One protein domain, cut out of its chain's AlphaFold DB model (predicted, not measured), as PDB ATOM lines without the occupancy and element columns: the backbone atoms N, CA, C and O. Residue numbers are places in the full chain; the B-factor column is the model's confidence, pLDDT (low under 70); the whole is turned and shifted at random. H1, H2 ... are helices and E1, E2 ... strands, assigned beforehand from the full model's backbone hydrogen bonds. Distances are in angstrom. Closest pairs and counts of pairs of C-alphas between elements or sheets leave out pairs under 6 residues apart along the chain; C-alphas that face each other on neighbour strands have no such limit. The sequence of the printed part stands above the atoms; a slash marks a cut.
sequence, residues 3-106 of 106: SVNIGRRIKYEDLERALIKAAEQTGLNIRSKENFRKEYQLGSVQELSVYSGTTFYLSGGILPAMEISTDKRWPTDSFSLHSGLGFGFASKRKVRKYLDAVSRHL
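This is residues 3 to 106 of the 106 residues of an uncharacterized protein of Candidatus Pacearchaeota archaeon CG1_02_32_21 (UniProt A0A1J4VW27). A strongly twisted sheet of five strands has two helices, H1 and H2, packed together against its broader end, while the long hairpin of E2 and E3 runs away from that end as an arm and makes the longest axis. The tip of the arm, residues 41 to 46, stands free. The printed part has 104 residues, with five named strands and two named helices in the order E1, H1, E2, E3, E4, E5, H2; the sheet order is E1, E5, E4, E3, E2, antiparallel throughout, and the class is mixed, helices and strands. The whole is only just compact, close to loose, with a radius of gyration of the C-alphas of 15.2 A, and its elongated outline spans 52 by 29 by 20 A.

E1, residues 3 to 10, begins at C-alpha 3 (182.654, 114.349, 154.329) and bends by 84 degrees at residue 7. H1, residues 12 to 26, is 21.4 A long. E2, residues 29 to 41, is 38.2 A long, and E3, residues 46 to 60, is 42.7 A long, beginning at C-alpha 46 (208.483, 135.218, 156.708). E4, residues 63 to 69, and E5, residues 76 to 82, are shorter. H2, residues 92 to 105, is 20.4 A long and ends at C-alpha 105 (174.071, 125.089, 141.990).

E1 and E2 are the edge strands. E1 is antiparallel to E5, with N 4 and O 79 at 2.8 A. E2, E3, E4 and E5 form a meander, each strand the antiparallel neighbour of the one before. E2 and E3 are a hairpin, with N 33 and O 55 at 2.8 A and N 39 and O 48 at 2.9 A, both within hydrogen-bond range. E3 and E4 are a hairpin, with N 58 and O 66 at 2.8 A. E4 and E5 are a hairpin, with N 69 and O 80 at 2.8 A. The pairing of E5 is staggered: residues 76 to 80 pair with E1 and residues 80 to 82 with E4. H1 is on the sheet; the C-alphas of Tyr 12 and Thr 76, its closest to E5, are 6.1 A apart. H2 is on the sheet at the sheet's level, with a height of 3.5 A. H1 and H2 touch at a steep tilt of 52 degrees, opposite ways; their closest C-alphas, of Ala 18 and His 105, are 4.9 A apart. In both helices every O i to N i+4 pair is within hydrogen-bond range.

The two C-alphas farthest apart, of Gly 43 and Arg 93, are 51.9 A apart. The printed part has no cut and no long link. Mean pLDDT of the printed part is 90.5; residues 85 to 88, between E5 and H2, are under 70.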
ATOM      1  N   SER A   3     182.161 113.871 155.626       93.00
ATOM      2  CA  SER A   3     182.654 114.349 154.329       93.00
ATOM      3  C   SER A   3     181.574 114.179 153.256       93.00
ATOM      4  O   SER A   3     180.935 113.127 153.172       93.00
ATOM      5  N   VAL A   4     181.353 115.220 152.458       95.81
ATOM      6  CA  VAL A   4     180.428 115.252 151.324       95.81
ATOM      7  C   VAL A   4     181.256 115.293 150.047       95.81
ATOM      8  O   VAL A   4     181.989 116.249 149.813       95.81
ATOM      9  N   ASN A   5     181.132 114.249 149.227       94.94
ATOM     10  CA  ASN A   5     181.805 114.140 147.936       94.94
ATOM     11  C   ASN A   5     180.988 114.861 146.848       94.94
ATOM     12  O   ASN A   5     179.794 114.605 146.702       94.94
ATOM     13  N   ILE A   6     181.640 115.745 146.093       93.75
ATOM     14  CA  ILE A   6     181.058 116.552 145.008       93.75
ATOM     15  C   ILE A   6     180.933 115.737 143.708       93.75
ATOM     16  O   ILE A   6     180.139 116.068 142.832       93.75
ATOM     17  N   GLY A   7     181.716 114.666 143.559       92.94
ATOM     18  CA  GLY A   7     181.757 113.806 142.371       92.94
ATOM     19  C   GLY A   7     182.614 114.351 141.225       92.94
ATOM     20  O   GLY A   7     182.857 113.643 140.252       92.94
ATOM     21  N   ARG A   8     183.107 115.590 141.335       92.25
ATOM     22  CA  ARG A   8     184.038 116.224 140.393       92.25
ATOM     23  C   ARG A   8     184.875 117.297 141.084       92.25
ATOM     24  O   ARG A   8     184.504 117.800 142.139       92.25
ATOM     25  N   ARG A   9     185.983 117.671 140.443       92.25
ATOM     26  CA  ARG A   9     186.834 118.792 140.855       92.25
ATOM     27  C   ARG A   9     186.230 120.113 140.392       92.25
ATOM     28  O   ARG A   9     185.968 120.273 139.200       92.25
ATOM     29  N   ILE A  10     186.051 121.052 141.314       92.94
ATOM     30  CA  ILE A  10     185.532 122.395 141.038       92.94
ATOM     31  C   ILE A  10     186.430 123.468 141.646       92.94
ATOM     32  O   ILE A  10     187.276 123.192 142.507       92.94
ATOM     33  N   LYS A  11     186.245 124.708 141.187       92.62
ATOM     34  CA  LYS A  11     186.867 125.860 141.833       92.62
ATOM     35  C   LYS A  11     186.243 126.064 143.203       92.62
ATOM     36  O   LYS A  11     185.039 125.896 143.395       92.62
ATOM     37  N   TYR A  12     187.083 126.458 144.144       90.56
ATOM     38  CA  TYR A  12     186.671 126.711 145.514       90.56
ATOM     39  C   TYR A  12     185.572 127.790 145.600       90.56
ATOM     40  O   TYR A  12     184.591 127.641 146.321       90.56
ATOM     41  N   GLU A  13     185.675 128.832 144.781       91.75
ATOM     42  CA  GLU A  13     184.743 129.960 144.738       91.75
ATOM     43  C   GLU A  13     183.366 129.563 144.178       91.75
ATOM     44  O   GLU A  13     182.350 130.194 144.479       91.75
ATOM     45  N   ASP A  14     183.311 128.517 143.350       94.62
ATOM     46  CA  ASP A  14     182.052 127.969 142.837       94.62
ATOM     47  C   ASP A  14     181.356 127.136 143.919       94.62
ATOM     48  O   ASP A  14     180.145 127.264 144.111       94.62
ATOM     49  N   LEU A  15     182.131 126.372 144.700       95.25
ATOM     50  CA  LEU A  15     181.625 125.647 145.863       95.25
ATOM     51  C   LEU A  15     180.992 126.593 146.889       95.25
ATOM     52  O   LEU A  15     179.851 126.383 147.291       95.25
ATOM     53  N   GLU A  16     181.705 127.642 147.308       94.81
ATOM     54  CA  GLU A  16     181.184 128.590 148.302       94.81
ATOM     55  C   GLU A  16     179.894 129.261 147.829       94.81
ATOM     56  O   GLU A  16     178.916 129.335 148.577       94.81
ATOM     57  N   ARG A  17     179.849 129.686 146.560       96.12
ATOM     58  CA  ARG A  17     178.642 130.276 145.972       96.12
ATOM     59  C   ARG A  17     177.474 129.294 145.957       96.12
ATOM     60  O   ARG A  17     176.355 129.700 146.274       96.12
ATOM     61  N   ALA A  18     177.712 128.024 145.634       97.06
ATOM     62  CA  ALA A  18     176.677 126.995 145.666       97.06
ATOM     63  C   ALA A  18     176.152 126.744 147.091       97.06
ATOM     64  O   ALA A  18     174.939 126.648 147.291       97.06
ATOM     65  N   LEU A  19     177.038 126.705 148.094       97.06
ATOM     66  CA  LEU A  19     176.672 126.528 149.504       97.06
ATOM     67  C   LEU A  19     175.813 127.688 150.034       97.06
ATOM     68  O   LEU A  19     174.828 127.445 150.741       97.06
ATOM     69  N   ILE A  20     176.154 128.930 149.672       96.94
ATOM     70  CA  ILE A  20     175.400 130.135 150.055       96.94
ATOM     71  C   ILE A  20     174.015 130.131 149.403       96.94
ATOM     72  O   ILE A  20     173.005 130.188 150.107       96.94
ATOM     73  N   LYS A  21     173.945 129.955 148.078       97.69
ATOM     74  CA  LYS A  21     172.669 129.914 147.340       97.69
ATOM     75  C   LYS A  21     171.739 128.808 147.832       97.69
ATOM     76  O   LYS A  21     170.529 129.004 147.935       97.69
ATOM     77  N   ALA A  22     172.286 127.641 148.171       97.69
ATOM     78  CA  ALA A  22     171.506 126.543 148.725       97.69
ATOM     79  C   ALA A  22     170.891 126.887 150.093       97.69
ATOM     80  O   ALA A  22     169.770 126.461 150.387       97.69
ATOM     81  N   ALA A  23     171.587 127.664 150.931       95.44
ATOM     82  CA  ALA A  23     171.059 128.094 152.226       95.44
ATOM     83  C   ALA A  23     169.861 129.029 152.033       95.44
ATOM     84  O   ALA A  23     168.781 128.756 152.562       95.44
ATOM     85  N   GLU A  24     170.022 130.040 151.178       94.38
ATOM     86  CA  GLU A  24     168.971 130.993 150.812       94.38
ATOM     87  C   GLU A  24     167.739 130.274 150.244       94.38
ATOM     88  O   GLU A  24     166.628 130.430 150.750       94.38
ATOM     89  N   GLN A  25     167.935 129.387 149.263       96.25
ATOM     90  CA  GLN A  25     166.848 128.639 148.620       96.25
ATOM     91  C   GLN A  25     166.099 127.713 149.590       96.25
ATOM     92  O   GLN A  25     164.915 127.420 149.404       96.25
ATOM     93  N   THR A  26     166.775 127.202 150.618       94.06
ATOM     94  CA  THR A  26     166.162 126.282 151.584       94.06
ATOM     95  C   THR A  26     165.589 126.972 152.818       94.06
ATOM     96  O   THR A  26     164.993 126.278 153.652       94.06
ATOM     97  N   GLY A  27     165.686 128.303 152.899       92.56
ATOM     98  CA  GLY A  27     165.202 129.103 154.026       92.56
ATOM     99  C   GLY A  27     166.064 128.945 155.280       92.56
ATOM    100  O   GLY A  27     165.543 128.972 156.396       92.56
ATOM    101  N   LEU A  28     167.361 128.689 155.107       92.94
ATOM    102  CA  LEU A  28     168.343 128.671 156.183       92.94
ATOM    103  C   LEU A  28     169.052 130.023 156.237       92.94
ATOM    104  O   LEU A  28     169.511 130.532 155.218       92.94
ATOM    105  N   ASN A  29     169.192 130.568 157.441       93.88
ATOM    106  CA  ASN A  29     170.085 131.698 157.655       93.88
ATOM    107  C   ASN A  29     171.524 131.195 157.580       93.88
ATOM    108  O   ASN A  29     171.820 130.110 158.086       93.88
ATOM    109  N   ILE A  30     172.411 131.997 156.999       94.69
ATOM    110  CA  ILE A  30     173.820 131.663 156.831       94.69
ATOM    111  C   ILE A  30     174.704 132.747 157.442       94.69
ATOM    112  O   ILE A  30     174.446 133.940 157.298       94.69
ATOM    113  N   ARG A  31     175.756 132.322 158.139       95.19
ATOM    114  CA  ARG A  31     176.880 133.170 158.545       95.19
ATOM    115  C   ARG A  31     178.168 132.480 158.138       95.19
ATOM    116  O   ARG A  31     178.323 131.295 158.415       95.19
ATOM    117  N   SER A  32     179.081 133.197 157.506       95.00
ATOM    118  CA  SER A  32     180.399 132.685 157.136       95.00
ATOM    119  C   SER A  32     181.475 133.213 158.081       95.00
ATOM    120  O   SER A  32     181.377 134.315 158.620       95.00
ATOM    121  N   LYS A  33     182.512 132.404 158.280       96.12
ATOM    122  CA  LYS A  33     183.757 132.771 158.943       96.12
ATOM    123  C   LYS A  33     184.911 132.277 158.088       96.12
ATOM    124  O   LYS A  33     185.054 131.073 157.881       96.12
ATOM    125  N   GLU A  34     185.729 133.207 157.622       95.38
ATOM    126  CA  GLU A  34     186.975 132.880 156.939       95.38
ATOM    127  C   GLU A  34     187.986 132.304 157.933       95.38
ATOM    128  O   GLU A  34     188.141 132.788 159.059       95.38
ATOM    129  N   ASN A  35     188.675 131.258 157.501       94.38
ATOM    130  CA  ASN A  35     189.745 130.615 158.235       94.38
ATOM    131  C   ASN A  35     191.074 130.925 157.548       94.38
ATOM    132  O   ASN A  35     191.177 130.955 156.321       94.38
ATOM    133  N   PHE A  36     192.101 131.134 158.363       94.25
ATOM    134  CA  PHE A  36     193.459 131.393 157.912       94.25
ATOM    135  C   PHE A  36     194.395 130.392 158.581       94.25
ATOM    136  O   PHE A  36     194.189 130.008 159.736       94.25
ATOM    137  N   ARG A  37     195.424 129.958 157.857       91.38
ATOM    138  CA  ARG A  37     196.504 129.120 158.375       91.38
ATOM    139  C   ARG A  37     197.824 129.868 158.286       91.38
ATOM    140  O   ARG A  37     198.022 130.694 157.399       91.38
ATOM    141  N   LYS A  38     198.726 129.545 159.206       93.00
ATOM    142  CA  LYS A  38     200.097 130.042 159.164       93.00
ATOM    143  C   LYS A  38     200.905 129.232 158.160       93.00
ATOM    144  O   LYS A  38     200.843 128.003 158.172       93.00
ATOM    145  N   GLU A  39     201.677 129.919 157.336       91.62
ATOM    146  CA  GLU A  39     202.673 129.331 156.446       91.62
ATOM    147  C   GLU A  39     204.000 130.072 156.606       91.62
ATOM    148  O   GLU A  39     204.019 131.247 156.969       91.62
ATOM    149  N   TYR A  40     205.111 129.391 156.330       92.50
ATOM    150  CA  TYR A  40     206.433 130.010 156.306       92.50
ATOM    151  C   TYR A  40     206.960 130.031 154.877       92.50
ATOM    152  O   TYR A  40     207.042 128.989 154.225       92.50
ATOM    153  N   GLN A  41     207.347 131.212 154.400       91.25
ATOM    154  CA  GLN A  41     207.981 131.365 153.096       91.25
ATOM    155  C   GLN A  41     209.504 131.244 153.227       91.25
ATOM    156  O   GLN A  41     210.158 132.050 153.894       91.25
ATOM    157  N   LEU A  42     210.078 130.231 152.571       88.12
ATOM    158  CA  LEU A  42     211.529 130.049 152.491       88.12
ATOM    159  C   LEU A  42     212.153 131.102 151.562       88.12
ATOM    160  O   LEU A  42     211.566 131.472 150.547       88.12
ATOM    161  N   GLY A  43     213.340 131.590 151.924       86.25
ATOM    162  CA  GLY A  43     214.043 132.686 151.244       86.25
ATOM    163  C   GLY A  43     214.159 133.939 152.117       86.25
ATOM    164  O   GLY A  43     215.252 134.474 152.260       86.25
ATOM    165  N   SER A  44     213.066 134.344 152.772       81.38
ATOM    166  CA  SER A  44     213.033 135.449 153.748       81.38
ATOM    167  C   SER A  44     212.689 135.006 155.177       81.38
ATOM    168  O   SER A  44     212.791 135.816 156.091       81.38
ATOM    169  N   VAL A  45     212.289 133.737 155.370       83.75
ATOM    170  CA  VAL A  45     211.718 133.199 156.623       83.75
ATOM    171  C   VAL A  45     210.647 134.149 157.166       83.75
ATOM    172  O   VAL A  45     210.741 134.688 158.266       83.75
ATOM    173  N   GLN A  46     209.622 134.381 156.349       92.56
ATOM    174  CA  GLN A  46     208.483 135.218 156.708       92.56
ATOM    175  C   GLN A  46     207.281 134.349 157.083       92.56
ATOM    176  O   GLN A  46     206.930 133.424 156.348       92.56
ATOM    177  N   GLU A  47     206.647 134.661 158.216       93.38
ATOM    178  CA  GLU A  47     205.346 134.097 158.585       93.38
ATOM    179  C   GLU A  47     204.243 134.788 157.771       93.38
ATOM    180  O   GLU A  47     204.119 136.014 157.783       93.38
ATOM    181  N   LEU A  48     203.440 133.992 157.073       92.81
ATOM    182  CA  LEU A  48     202.299 134.436 156.286       92.81
ATOM    183  C   LEU A  48     201.006 133.901 156.904       92.81
ATOM    184  O   LEU A  48     200.916 132.731 157.276       92.81
ATOM    185  N   SER A  49     199.984 134.754 156.968       93.31
ATOM    186  CA  SER A  49     198.609 134.340 157.257       93.31
ATOM    187  C   SER A  49     197.885 134.127 155.934       93.31
ATOM    188  O   SER A  49     197.537 135.086 155.243       93.31
ATOM    189  N   VAL A  50     197.701 132.867 155.549       92.06
ATOM    190  CA  VAL A  50     197.132 132.484 154.253       92.06
ATOM    191  C   VAL A  50     195.721 131.963 154.457       92.06
ATOM    192  O   VAL A  50     195.478 131.095 155.294       92.06
ATOM    193  N   TYR A  51     194.775 132.485 153.682       90.88
ATOM    194  CA  TYR A  51     193.392 132.021 153.704       90.88
ATOM    195  C   TYR A  51     193.306 130.521 153.371       90.88
ATOM    196  O   TYR A  51     193.818 130.077 152.339       90.88
ATOM    197  N   SER A  52     192.661 129.749 154.246       92.00
ATOM    198  CA  SER A  52     192.624 128.282 154.218       92.00
ATOM    199  C   SER A  52     191.233 127.694 153.999       92.00
ATOM    200  O   SER A  52     191.117 126.482 153.856       92.00
ATOM    201  N   GLY A  53     190.189 128.518 153.933       93.88
ATOM    202  CA  GLY A  53     188.822 128.094 153.636       93.88
ATOM    203  C   GLY A  53     187.793 128.834 154.483       93.88
ATOM    204  O   GLY A  53     188.133 129.746 155.233       93.88
ATOM    205  N   THR A  54     186.534 128.422 154.408       95.94
ATOM    206  CA  THR A  54     185.423 129.067 155.120       95.94
ATOM    207  C   THR A  54     184.605 128.052 155.899       95.94
ATOM    208  O   THR A  54     184.292 126.961 155.411       95.94
ATOM    209  N   THR A  55     184.208 128.445 157.106       95.75
ATOM    210  CA  THR A  55     183.172 127.769 157.885       95.75
ATOM    211  C   THR A  55     181.854 128.525 157.745       95.75
ATOM    212  O   THR A  55     181.770 129.713 158.048       95.75
ATOM    213  N   PHE A  56     180.810 127.836 157.297       95.44
ATOM    214  CA  PHE A  56     179.445 128.330 157.192       95.44
ATOM    215  C   PHE A  56     178.592 127.755 158.322       95.44
ATOM    216  O   PHE A  56     178.422 126.543 158.445       95.44
ATOM    217  N   TYR A  57     178.004 128.637 159.117       94.50
ATOM    218  CA  TYR A  57     177.047 128.311 160.163       94.50
ATOM    219  C   TYR A  57     175.637 128.523 159.627       94.50
ATOM    220  O   TYR A  57     175.259 129.642 159.271       94.50
ATOM    221  N   LEU A  58     174.856 127.447 159.577       94.19
ATOM    222  CA  LEU A  58     173.486 127.448 159.084       94.19
ATOM    223  C   LEU A  58     172.508 127.330 160.248       94.19
ATOM    224  O   LEU A  58     172.637 126.430 161.082       94.19
ATOM    225  N   SER A  59     171.489 128.189 160.293       91.44
ATOM    226  CA  SER A  59     170.437 128.146 161.316       91.44
ATOM    227  C   SER A  59     169.031 128.145 160.715       91.44
ATOM    228  O   SER A  59     168.771 128.690 159.643       91.44
ATOM    229  N   GLY A  60     168.098 127.481 161.402       85.75
ATOM    230  CA  GLY A  60     166.668 127.562 161.111       85.75
ATOM    231  C   GLY A  60     166.005 128.482 162.125       85.75
ATOM    232  O   GLY A  60     165.678 128.030 163.220       85.75
ATOM    233  N   GLY A  61     165.847 129.762 161.789       81.69
ATOM    234  CA  GLY A  61     165.481 130.776 162.779       81.69
ATOM    235  C   GLY A  61     166.609 130.968 163.799       81.69
ATOM    236  O   GLY A  61     167.758 131.194 163.410       81.69
ATOM    237  N   ILE A  62     166.287 130.850 165.092       76.81
ATOM    238  CA  ILE A  62     167.242 131.033 166.201       76.81
ATOM    239  C   ILE A  62     168.058 129.776 166.543       76.81
ATOM    240  O   ILE A  62     169.044 129.872 167.268       76.81
ATOM    241  N   LEU A  63     167.671 128.599 166.037       83.12
ATOM    242  CA  LEU A  63     168.340 127.341 166.375       83.12
ATOM    243  C   LEU A  63     169.428 126.987 165.351       83.12
ATOM    244  O   LEU A  63     169.135 126.955 164.146       83.12
ATOM    245  N   PRO A  64     170.651 126.645 165.800       84.00
ATOM    246  CA  PRO A  64     171.678 126.086 164.931       84.00
ATOM    247  C   PRO A  64     171.158 124.829 164.227       84.00
ATOM    248  O   PRO A  64     170.555 123.947 164.845       84.00
ATOM    249  N   ALA A  65     171.381 124.748 162.920       87.69
ATOM    250  CA  ALA A  65     170.958 123.626 162.099       87.69
ATOM    251  C   ALA A  65     172.154 122.761 161.707       87.69
ATOM    252  O   ALA A  65     172.120 121.554 161.950       87.69
ATOM    253  N   MET A  66     173.167 123.366 161.085       93.56
ATOM    254  CA  MET A  66     174.325 122.666 160.527       93.56
ATOM    255  C   MET A  66     175.540 123.595 160.505       93.56
ATOM    256  O   MET A  66     175.391 124.808 160.375       93.56
ATOM    257  N   GLU A  67     176.728 123.014 160.519       94.81
ATOM    258  CA  GLU A  67     177.981 123.692 160.199       94.81
ATOM    259  C   GLU A  67     178.593 123.044 158.958       94.81
ATOM    260  O   GLU A  67     178.552 121.823 158.797       94.81
ATOM    261  N   ILE A  68     179.142 123.854 158.063       94.94
ATOM    262  CA  ILE A  68     179.820 123.392 156.859       94.94
ATOM    263  C   ILE A  68     181.210 123.990 156.841       94.94
ATOM    264  O   ILE A  68     181.351 125.202 156.902       94.94
ATOM    265  N   SER A  69     182.225 123.153 156.706       94.50
ATOM    266  CA  SER A  69     183.609 123.595 156.607       94.50
ATOM    267  C   SER A  69     184.175 123.211 155.254       94.50
ATOM    268  O   SER A  69     184.061 122.068 154.801       94.50
ATOM    269  N   THR A  70     184.784 124.195 154.614       94.06
ATOM    270  CA  THR A  70     185.490 124.064 153.346       94.06
ATOM    271  C   THR A  70     186.985 124.254 153.596       94.06
ATOM    272  O   THR A  70     187.383 124.953 154.528       94.06
ATOM    273  N   ASP A  71     187.814 123.597 152.791       89.50
ATOM    274  CA  ASP A  71     189.269 123.764 152.796       89.50
ATOM    275  C   ASP A  71     189.653 124.307 151.418       89.50
ATOM    276  O   ASP A  71     189.246 123.750 150.391       89.50
ATOM    277  N   LYS A  72     190.404 125.408 151.383       82.06
ATOM    278  CA  LYS A  72     190.945 125.980 150.153       82.06
ATOM    279  C   LYS A  72     192.096 125.101 149.670       82.06
ATOM    280  O   LYS A  72     193.275 125.435 149.769       82.06
ATOM    281  N   ARG A  73     191.723 123.965 149.089       73.56
ATOM    282  CA  ARG A  73     192.567 123.152 148.217       73.56
ATOM    283  C   ARG A  73     192.064 123.349 146.804       73.56
ATOM    284  O   ARG A  73     190.872 123.218 146.543       73.56
ATOM    285  N   TRP A  74     192.964 123.720 145.905       72.88
ATOM    286  CA  TRP A  74     192.607 123.979 144.520       72.88
ATOM    287  C   TRP A  74     193.120 122.844 143.630       72.88
ATOM    288  O   TRP A  74     194.327 122.594 143.623       72.88
ATOM    289  N   PRO A  75     192.244 122.185 142.852       77.69
ATOM    290  CA  PRO A  75     190.773 122.177 142.940       77.69
ATOM    291  C   PRO A  75     190.247 121.331 144.120       77.69
ATOM    292  O   PRO A  75     190.945 120.431 144.590       77.69
ATOM    293  N   THR A  76     189.005 121.582 144.555       87.62
ATOM    294  CA  THR A  76     188.334 120.804 145.616       87.62
ATOM    295  C   THR A  76     187.301 119.839 145.033       87.62
ATOM    296  O   THR A  76     186.676 120.124 144.011       87.62
ATOM    297  N   ASP A  77     187.128 118.689 145.678       91.44
ATOM    298  CA  ASP A  77     186.154 117.643 145.341       91.44
ATOM    299  C   ASP A  77     185.244 117.273 146.524       91.44
ATOM    300  O   ASP A  77     184.403 116.377 146.417       91.44
ATOM    301  N   SER A  78     185.401 117.950 147.661       93.38
ATOM    302  CA  SER A  78     184.662 117.639 148.874       93.38
ATOM    303  C   SER A  78     184.558 118.823 149.830       93.38
ATOM    304  O   SER A  78     185.317 119.790 149.776       93.38
ATOM    305  N   PHE A  79     183.584 118.741 150.732       94.75
ATOM    306  CA  PHE A  79     183.471 119.615 151.895       94.75
ATOM    307  C   PHE A  79     182.984 118.820 153.099       94.75
ATOM    308  O   PHE A  79     182.507 117.693 152.976       94.75
ATOM    309  N   SER A  80     183.094 119.404 154.284       94.44
ATOM    310  CA  SER A  80     182.676 118.752 155.518       94.44
ATOM    311  C   SER A  80     181.377 119.336 156.034       94.44
ATOM    312  O   SER A  80     181.237 120.550 156.120       94.44
ATOM    313  N   LEU A  81     180.445 118.474 156.422       94.06
ATOM    314  CA  LEU A  81     179.175 118.839 157.032       94.06
ATOM    315  C   LEU A  81     179.110 118.300 158.462       94.06
ATOM    316  O   LEU A  81     179.401 117.131 158.730       94.06
ATOM    317  N   HIS A  82     178.684 119.142 159.392       90.38
ATOM    318  CA  HIS A  82     178.397 118.779 160.767       90.38
ATOM    319  C   HIS A  82     176.925 119.067 161.080       90.38
ATOM    320  O   HIS A  82     176.445 120.185 160.929       90.38
ATOM    321  N   SER A  83     176.206 118.045 161.539       83.06
ATOM    322  CA  SER A  83     174.867 118.168 162.121       83.06
ATOM    323  C   SER A  83     174.784 117.204 163.306       83.06
ATOM    324  O   SER A  83     175.020 116.009 163.124       83.06
ATOM    325  N   GLY A  84     174.511 117.704 164.509       71.94
ATOM    326  CA  GLY A  84     174.529 116.945 165.760       71.94
ATOM    327  C   GLY A  84     174.694 117.839 166.995       71.94
ATOM    328  O   GLY A  84     174.785 119.063 166.889       71.94
ATOM    329  N   LEU A  85     174.735 117.218 168.180       60.75
ATOM    330  CA  LEU A  85     174.910 117.919 169.458       60.75
ATOM    331  C   LEU A  85     176.140 118.850 169.399       60.75
ATOM    332  O   LEU A  85     177.233 118.401 169.066       60.75
ATOM    333  N   GLY A  86     175.944 120.142 169.683       63.19
ATOM    334  CA  GLY A  86     176.991 121.177 169.623       63.19
ATOM    335  C   GLY A  86     177.124 121.928 168.288       63.19
ATOM    336  O   GLY A  86     177.680 123.019 168.280       63.19
ATOM    337  N   PHE A  87     176.562 121.410 167.188       59.81
ATOM    338  CA  PHE A  87     176.741 121.967 165.830       59.81
ATOM    339  C   PHE A  87     175.426 122.093 165.032       59.81
ATOM    340  O   PHE A  87     175.414 122.543 163.887       59.81
ATOM    341  N   GLY A  88     174.300 121.707 165.646       65.88
ATOM    342  CA  GLY A  88     172.939 121.964 165.177       65.88
ATOM    343  C   GLY A  88     172.060 120.718 165.049       65.88
ATOM    344  O   GLY A  88     172.544 119.597 164.950       65.88
ATOM    345  N   PHE A  89     170.740 120.909 165.058       77.75
ATOM    346  CA  PHE A  89     169.754 119.818 165.136       77.75
ATOM    347  C   PHE A  89     168.970 119.622 163.830       77.75
ATOM    348  O   PHE A  89     167.762 119.370 163.837       77.75
ATOM    349  N   ALA A  90     169.626 119.767 162.676       83.81
ATOM    350  CA  ALA A  90     168.966 119.509 161.402       83.81
ATOM    351  C   ALA A  90     168.533 118.038 161.286       83.81
ATOM    352  O   ALA A  90     169.331 117.111 161.414       83.81
ATOM    353  N   SER A  91     167.253 117.816 160.975       87.94
ATOM    354  CA  SER A  91     166.761 116.479 160.646       87.94
ATOM    355  C   SER A  91     167.419 115.958 159.364       87.94
ATOM    356  O   SER A  91     167.772 116.735 158.471       87.94
ATOM    357  N   LYS A  92     167.498 114.629 159.201       89.38
ATOM    358  CA  LYS A  92     168.005 113.997 157.964       89.38
ATOM    359  C   LYS A  92     167.324 114.546 156.703       89.38
ATOM    360  O   LYS A  92     167.976 114.739 155.682       89.38
ATOM    361  N   ARG A  93     166.017 114.835 156.777       90.62
ATOM    362  CA  ARG A  93     165.249 115.449 155.682       90.62
ATOM    363  C   ARG A  93     165.769 116.845 155.335       90.62
ATOM    364  O   ARG A  93     165.879 117.163 154.155       90.62
ATOM    365  N   LYS A  94     166.091 117.666 156.338       91.12
ATOM    366  CA  LYS A  94     166.613 119.024 156.139       91.12
ATOM    367  C   LYS A  94     168.016 119.003 155.533       91.12
ATOM    368  O   LYS A  94     168.243 119.707 154.557       91.12
ATOM    369  N   VAL A  95     168.895 118.136 156.043       92.50
ATOM    370  CA  VAL A  95     170.241 117.924 155.481       92.50
ATOM    371  C   VAL A  95     170.148 117.513 154.011       92.50
ATOM    372  O   VAL A  95     170.759 118.148 153.161       92.50
ATOM    373  N   ARG A  96     169.315 116.515 153.681       94.50
ATOM    374  CA  ARG A  96     169.105 116.084 152.287       94.50
ATOM    375  C   ARG A  96     168.568 117.202 151.398       94.50
ATOM    376  O   ARG A  96     169.078 117.373 150.302       94.50
ATOM    377  N   LYS A  97     167.580 117.974 151.868       95.62
ATOM    378  CA  LYS A  97     167.028 119.113 151.116       95.62
ATOM    379  C   LYS A  97     168.109 120.151 150.798       95.62
ATOM    380  O   LYS A  97     168.134 120.675 149.692       95.62
ATOM    381  N   TYR A  98     168.984 120.444 151.759       95.88
ATOM    382  CA  TYR A  98     170.096 121.366 151.549       95.88
ATOM    383  C   TYR A  98     171.116 120.813 150.551       95.88
ATOM    384  O   TYR A  98     171.444 121.496 149.590       95.88
ATOM    385  N   LEU A  99     171.568 119.567 150.724       96.56
ATOM    386  CA  LEU A  99     172.535 118.945 149.813       96.56
ATOM    387  C   LEU A  99     171.997 118.819 148.380       96.56
ATOM    388  O   LEU A  99     172.744 119.024 147.429       96.56
ATOM    389  N   ASP A 100     170.703 118.542 148.222       97.62
ATOM    390  CA  ASP A 100     170.038 118.543 146.917       97.62
ATOM    391  C   ASP A 100     170.046 119.939 146.274       97.62
ATOM    392  O   ASP A 100     170.317 120.071 145.084       97.62
ATOM    393  N   ALA A 101     169.831 121.000 147.059       97.50
ATOM    394  CA  ALA A 101     169.957 122.369 146.565       97.50
ATOM    395  C   ALA A 101     171.407 122.714 146.184       97.50
ATOM    396  O   ALA A 101     171.612 123.297 145.125       97.50
ATOM    397  N   VAL A 102     172.404 122.312 146.984       97.31
ATOM    398  CA  VAL A 102     173.831 122.492 146.649       97.31
ATOM    399  C   VAL A 102     174.143 121.835 145.307       97.31
ATOM    400  O   VAL A 102     174.680 122.496 144.429       97.31
ATOM    401  N   SER A 103     173.730 120.579 145.111       96.62
ATOM    402  CA  SER A 103     173.943 119.826 143.866       96.62
ATOM    403  C   SER A 103     173.435 120.556 142.615       96.62
ATOM    404  O   SER A 103     174.075 120.512 141.572       96.62
ATOM    405  N   ARG A 104     172.314 121.284 142.714       96.75
ATOM    406  CA  ARG A 104     171.735 122.046 141.590       96.75
ATOM    407  C   ARG A 104     172.492 123.331 141.247       96.75
ATOM    408  O   ARG A 104     172.304 123.851 140.152       96.75
ATOM    409  N   HIS A 105     173.277 123.867 142.181       95.75
ATOM    410  CA  HIS A 105     174.071 125.089 141.990       95.75
ATOM    411  C   HIS A 105     175.529 124.809 141.627       95.75
ATOM    412  O   HIS A 105     176.282 125.760 141.413       95.75
ATOM    413  N   LEU A 106     175.923 123.534 141.594       91.62
ATOM    414  CA  LEU A 106     177.275 123.086 141.289       91.62
ATOM    415  C   LEU A 106     177.520 122.896 139.799       91.62
ATOM    416  O   LEU A 106     176.633 122.404 139.068       91.62
TER     417      LEU A 106